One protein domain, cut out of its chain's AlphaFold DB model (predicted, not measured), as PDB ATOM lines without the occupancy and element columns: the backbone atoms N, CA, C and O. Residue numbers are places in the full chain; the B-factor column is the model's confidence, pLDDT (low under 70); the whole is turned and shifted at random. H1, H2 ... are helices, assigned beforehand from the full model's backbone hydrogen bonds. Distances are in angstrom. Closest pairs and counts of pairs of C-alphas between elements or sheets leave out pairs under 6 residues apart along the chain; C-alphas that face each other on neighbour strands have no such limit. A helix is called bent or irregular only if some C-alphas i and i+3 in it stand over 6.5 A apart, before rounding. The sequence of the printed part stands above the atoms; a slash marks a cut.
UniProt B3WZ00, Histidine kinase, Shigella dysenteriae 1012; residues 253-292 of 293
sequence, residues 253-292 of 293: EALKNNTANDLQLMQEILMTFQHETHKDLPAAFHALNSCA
ATOM      1  N   GLU A 253     -14.833  22.653   4.262       75.12
ATOM      2  CA  GLU A 253     -14.607  23.266   2.949       75.12
ATOM      3  C   GLU A 253     -15.810  23.055   2.034       75.12
ATOM      4  O   GLU A 253     -16.267  24.003   1.394       75.12
ATOM      5  N   ALA A 254     -16.391  21.854   2.036       74.81
ATOM      6  CA  ALA A 254     -17.641  21.599   1.331       74.81
ATOM      7  C   ALA A 254     -18.775  22.493   1.851       74.81
ATOM      8  O   ALA A 254     -19.522  23.057   1.051       74.81
ATOM      9  N   LEU A 255     -18.896  22.672   3.172       76.38
ATOM     10  CA  LEU A 255     -19.920  23.543   3.750       76.38
ATOM     11  C   LEU A 255     -19.731  24.998   3.295       76.38
ATOM     12  O   LEU A 255     -20.677  25.593   2.789       76.38
ATOM     13  N   LYS A 256     -18.506  25.534   3.378       78.62
ATOM     14  CA  LYS A 256     -18.172  26.895   2.918       78.62
ATOM     15  C   LYS A 256     -18.457  27.102   1.433       78.62
ATOM     16  O   LYS A 256     -18.989  28.141   1.051       78.62
ATOM     17  N   ASN A 257     -18.123  26.120   0.599       80.94
ATOM     18  CA  ASN A 257     -18.359  26.195  -0.840       80.94
ATOM     19  C   ASN A 257     -19.860  26.213  -1.166       80.94
ATOM     20  O   ASN A 257     -20.290  26.977  -2.027       80.94
ATOM     21  N   ASN A 258     -20.664  25.419  -0.453       76.19
ATOM     22  CA  ASN A 258     -22.109  25.337  -0.677       76.19
ATOM     23  C   ASN A 258     -22.894  26.518  -0.088       76.19
ATOM     24  O   ASN A 258     -23.997  26.801  -0.549       76.19
ATOM     25  N   THR A 259     -22.339  27.230   0.894       80.31
ATOM     26  CA  THR A 259     -22.951  28.432   1.481       80.31
ATOM     27  C   THR A 259     -22.386  29.736   0.921       80.31
ATOM     28  O   THR A 259     -22.667  30.799   1.465       80.31
ATOM     29  N   ALA A 260     -21.564  29.685  -0.137       82.19
ATOM     30  CA  ALA A 260     -20.835  30.844  -0.665       82.19
ATOM     31  C   ALA A 260     -20.057  31.619   0.422       82.19
ATOM     32  O   ALA A 260     -19.868  32.832   0.330       82.19
ATOM     33  N   ASN A 261     -19.585  30.900   1.446       75.50
ATOM     34  CA  ASN A 261     -18.880  31.431   2.607       75.50
ATOM     35  C   ASN A 261     -19.717  32.399   3.477       75.50
ATOM     36  O   ASN A 261     -19.152  33.165   4.261       75.50
ATOM     37  N   ASP A 262     -21.050  32.359   3.365       83.81
ATOM     38  CA  ASP A 262     -21.967  33.107   4.225       83.81
ATOM     39  C   ASP A 262     -21.996  32.491   5.633       83.81
ATOM     40  O   ASP A 262     -22.498  31.385   5.858       83.81
ATOM     41  N   LEU A 263     -21.426  33.220   6.595       72.69
ATOM     42  CA  LEU A 263     -21.315  32.794   7.990       72.69
ATOM     43  C   LEU A 263     -22.672  32.604   8.669       72.69
ATOM     44  O   LEU A 263     -22.801  31.714   9.509       72.69
ATOM     45  N   GLN A 264     -23.673  33.401   8.303       71.50
ATOM     46  CA  GLN A 264     -24.986  33.360   8.933       71.50
ATOM     47  C   GLN A 264     -25.755  32.116   8.476       71.50
ATOM     48  O   GLN A 264     -26.293  31.380   9.304       71.50
ATOM     49  N   LEU A 265     -25.693  31.816   7.176       70.56
ATOM     50  CA  LEU A 265     -26.293  30.613   6.600       70.56
ATOM     51  C   LEU A 265     -25.596  29.331   7.085       70.56
ATOM     52  O   LEU A 265     -26.253  28.338   7.391       70.56
ATOM     53  N   MET A 266     -24.263  29.345   7.216       76.75
ATOM     54  CA  MET A 266     -23.521  28.212   7.791       76.75
ATOM     55  C   MET A 266     -23.947  27.920   9.227       76.75
ATOM     56  O   MET A 266     -24.127  26.758   9.593       76.75
ATOM     57  N   GLN A 267     -24.115  28.964  10.037       74.56
ATOM     58  CA  GLN A 267     -24.530  28.814  11.424       74.56
ATOM     59  C   GLN A 267     -25.962  28.274  11.527       74.56
ATOM     60  O   GLN A 267     -26.221  27.398  12.349       74.56
ATOM     61  N   GLU A 268     -26.873  28.728  10.665       75.69
ATOM     62  CA  GLU A 268     -28.255  28.242  10.612       75.69
ATOM     63  C   GLU A 268     -28.341  26.761  10.206       75.69
ATOM     64  O   GLU A 268     -29.051  25.980  10.845       75.69
ATOM     65  N   ILE A 269     -27.554  26.343   9.210       76.56
ATOM     66  CA  ILE A 269     -27.476  24.940   8.776       76.56
ATOM     67  C   ILE A 269     -26.906  24.057   9.893       76.56
ATOM     68  O   ILE A 269     -27.460  22.995  10.177       76.56
ATOM     69  N   LEU A 270     -25.837  24.494  10.566       77.69
ATOM     70  CA  LEU A 270     -25.228  23.748  11.674       77.69
ATOM     71  C   LEU A 270     -26.172  23.614  12.872       77.69
ATOM     72  O   LEU A 270     -26.272  22.533  13.451       77.69
ATOM     73  N   MET A 271     -26.888  24.685  13.220       72.94
ATOM     74  CA  MET A 271     -27.862  24.672  14.314       72.94
ATOM     75  C   MET A 271     -29.050  23.762  13.998       72.94
ATOM     76  O   MET A 271     -29.466  22.975  14.848       72.94
ATOM     77  N   THR A 272     -29.561  23.817  12.765       75.69
ATOM     78  CA  THR A 272     -30.641  22.931  12.301       75.69
ATOM     79  C   THR A 272     -30.204  21.469  12.345       75.69
ATOM     80  O   THR A 272     -30.893  20.636  12.930       75.69
ATOM     81  N   PHE A 273     -29.015  21.166  11.816       78.00
ATOM     82  CA  PHE A 273     -28.456  19.817  11.833       78.00
ATOM     83  C   PHE A 273     -28.268  19.301  13.262       78.00
ATOM     84  O   PHE A 273     -28.650  18.174  13.567       78.00
ATOM     85  N   GLN A 274     -27.735  20.122  14.171       73.25
ATOM     86  CA  GLN A 274     -27.594  19.757  15.581       73.25
ATOM     87  C   GLN A 274     -28.953  19.443  16.221       73.25
ATOM     88  O   GLN A 274     -29.071  18.465  16.962       73.25
ATOM     89  N   HIS A 275     -29.975  20.246  15.924       70.69
ATOM     90  CA  HIS A 275     -31.321  20.063  16.455       70.69
ATOM     91  C   HIS A 275     -31.977  18.766  15.956       70.69
ATOM     92  O   HIS A 275     -32.514  18.004  16.762       70.69
ATOM     93  N   GLU A 276     -31.891  18.476  14.656       73.12
ATOM     94  CA  GLU A 276     -32.422  17.238  14.068       73.12
ATOM     95  C   GLU A 276     -31.663  16.008  14.567       73.12
ATOM     96  O   GLU A 276     -32.269  15.052  15.047       73.12
ATOM     97  N   THR A 277     -30.331  16.070  14.601       69.88
ATOM     98  CA  THR A 277     -29.498  14.957  15.077       69.88
ATOM     99  C   THR A 277     -29.791  14.623  16.542       69.88
ATOM    100  O   THR A 277     -29.854  13.452  16.910       69.88
ATOM    101  N   HIS A 278     -30.030  15.630  17.391       71.50
ATOM    102  CA  HIS A 278     -30.398  15.421  18.795       71.50
ATOM    103  C   HIS A 278     -31.791  14.786  18.956       71.50
ATOM    104  O   HIS A 278     -32.063  14.123  19.961       71.50
ATOM    105  N   LYS A 279     -32.681  14.974  17.980       72.50
ATOM    106  CA  LYS A 279     -34.013  14.362  17.951       72.50
ATOM    107  C   LYS A 279     -33.980  12.927  17.417       72.50
ATOM    108  O   LYS A 279     -34.720  12.081  17.918       72.50
ATOM    109  N   ASP A 280     -33.100  12.654  16.459       70.62
ATOM    110  CA  ASP A 280     -33.012  11.362  15.775       70.62
ATOM    111  C   ASP A 280     -32.108  10.354  16.503       70.62
ATOM    112  O   ASP A 280     -32.373   9.150  16.461       70.62
ATOM    113  N   LEU A 281     -31.088  10.816  17.242       70.88
ATOM    114  CA  LEU A 281     -30.202   9.948  18.033       70.88
ATOM    115  C   LEU A 281     -30.967   9.024  19.000       70.88
ATOM    116  O   LEU A 281     -30.694   7.823  19.006       70.88
ATOM    117  N   PRO A 282     -31.925   9.526  19.808       71.69
ATOM    118  CA  PRO A 282     -32.708   8.690  20.710       71.69
ATOM    119  C   PRO A 282     -33.488   7.599  19.972       71.69
ATOM    120  O   PRO A 282     -33.536   6.466  20.442       71.69
ATOM    121  N   ALA A 283     -34.053   7.913  18.800       70.75
ATOM    122  CA  ALA A 283     -34.785   6.951  17.979       70.75
ATOM    123  C   ALA A 283     -33.853   5.881  17.386       70.75
ATOM    124  O   ALA A 283     -34.191   4.697  17.399       70.75
ATOM    125  N   ALA A 284     -32.653   6.270  16.943       65.12
ATOM    126  CA  ALA A 284     -31.631   5.345  16.457       65.12
ATOM    127  C   ALA A 284     -31.114   4.407  17.565       65.12
ATOM    128  O   ALA A 284     -30.976   3.204  17.343       65.12
ATOM    129  N   PHE A 285     -30.894   4.925  18.780       66.88
ATOM    130  CA  PHE A 285     -30.530   4.107  19.943       66.88
ATOM    131  C   PHE A 285     -31.645   3.136  20.344       66.88
ATOM    132  O   PHE A 285     -31.370   1.985  20.683       66.88
ATOM    133  N   HIS A 286     -32.905   3.568  20.259       67.56
ATOM    134  CA  HIS A 286     -34.050   2.705  20.537       67.56
ATOM    135  C   HIS A 286     -34.171   1.564  19.515       67.56
ATOM    136  O   HIS A 286     -34.437   0.429  19.905       67.56
ATOM    137  N   ALA A 287     -33.919   1.849  18.232       65.94
ATOM    138  CA  ALA A 287     -33.919   0.856  17.160       65.94
ATOM    139  C   ALA A 287     -32.795  -0.183  17.325       65.94
ATOM    140  O   ALA A 287     -33.040  -1.383  17.204       65.94
ATOM    141  N   LEU A 288     -31.579   0.260  17.673       67.88
ATOM    142  CA  LEU A 288     -30.435  -0.628  17.920       67.88
ATOM    143  C   LEU A 288     -30.671  -1.579  19.101       67.88
ATOM    144  O   LEU A 288     -30.341  -2.758  19.003       67.88
ATOM    145  N   ASN A 289     -31.291  -1.095  20.181       61.09
ATOM    146  CA  ASN A 289     -31.614  -1.931  21.339       61.09
ATOM    147  C   ASN A 289     -32.785  -2.890  21.071       61.09
ATOM    148  O   ASN A 289     -32.799  -3.987  21.616       61.09
ATOM    149  N   SER A 290     -33.729  -2.527  20.196       60.19
ATOM    150  CA  SER A 290     -34.838  -3.410  19.796       60.19
ATOM    151  C   SER A 290     -34.456  -4.514  18.803       60.19
ATOM    152  O   SER A 290     -35.247  -5.421  18.577       60.19
ATOM    153  N   CYS A 291     -33.266  -4.454  18.198       52.91
ATOM    154  CA  CYS A 291     -32.740  -5.520  17.335       52.91
ATOM    155  C   CYS A 291     -31.883  -6.552  18.093       52.91
ATOM    156  O   CYS A 291     -31.360  -7.471  17.464       52.91
ATOM    157  N   ALA A 292     -31.694  -6.380  19.407       51.66
ATOM    158  CA  ALA A 292     -30.886  -7.257  20.257       51.66
ATOM    159  C   ALA A 292     -31.716  -8.237  21.120       51.66
ATOM    160  O   ALA A 292     -31.122  -9.038  21.845       51.66
TER     161      ALA A 292
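This is residues 253 to 292 of the 293 residues of the protein "Histidine kinase" of Shigella dysenteriae 1012 (UniProt B3WZ00). Look first for one long, gently kinked helix, H2, with a short helix, H1, set crosswise near its first end, like a small head on a long arm. Most of H2 sticks out from that head with no other part beside it: residues 271 to 292 stand free, of which 271 to 290 belong to H2. The printed part has 40 residues with two named helices, in the order H1, H2, and no named strand; the class is all helix. The whole is extended, with a radius of gyration of the C-alphas of 14.8 A, and its outline is a rod spanning 44 by 16 by 8 A.

Start with H2, residues 263 to 290, and find its kink of 32 degrees near residue 279. It is neither bent nor irregular, but only just: C-alphas 279 and 282 are 6.4 A apart. Then look at H1, residues 253 to 258, which is close to H2 but not clearly touching, with 2 pairs of C-alphas within 8 A. Their closest C-alphas, those of Leu 255 and Met 266, are 7.1 A apart. Their lines stand about perpendicular, only just, at 70.1 degrees. In H1 every O i to N i+4 pair is within hydrogen-bond range; in H2, 22 of 24 are.

Find C-alpha 263 at (-21.315, 32.794, 7.990); from there H2 runs 40.4 A to C-alpha 290 at (-34.838, -3.410, 19.796). H1 begins at C-alpha 253, at (-14.607, 23.266, 2.949), and measures 8.6 A from first to last C-alpha.

The two C-alphas farthest apart are those of Ala 260 and Ala 292, 44.6 A. The printed part has no cut, and the link from H1 to H2 is tight, with 4 residues. Mean pLDDT of the printed part is 72.0; look for values under 70 at residue 277 and residues 284 to 292 of this model.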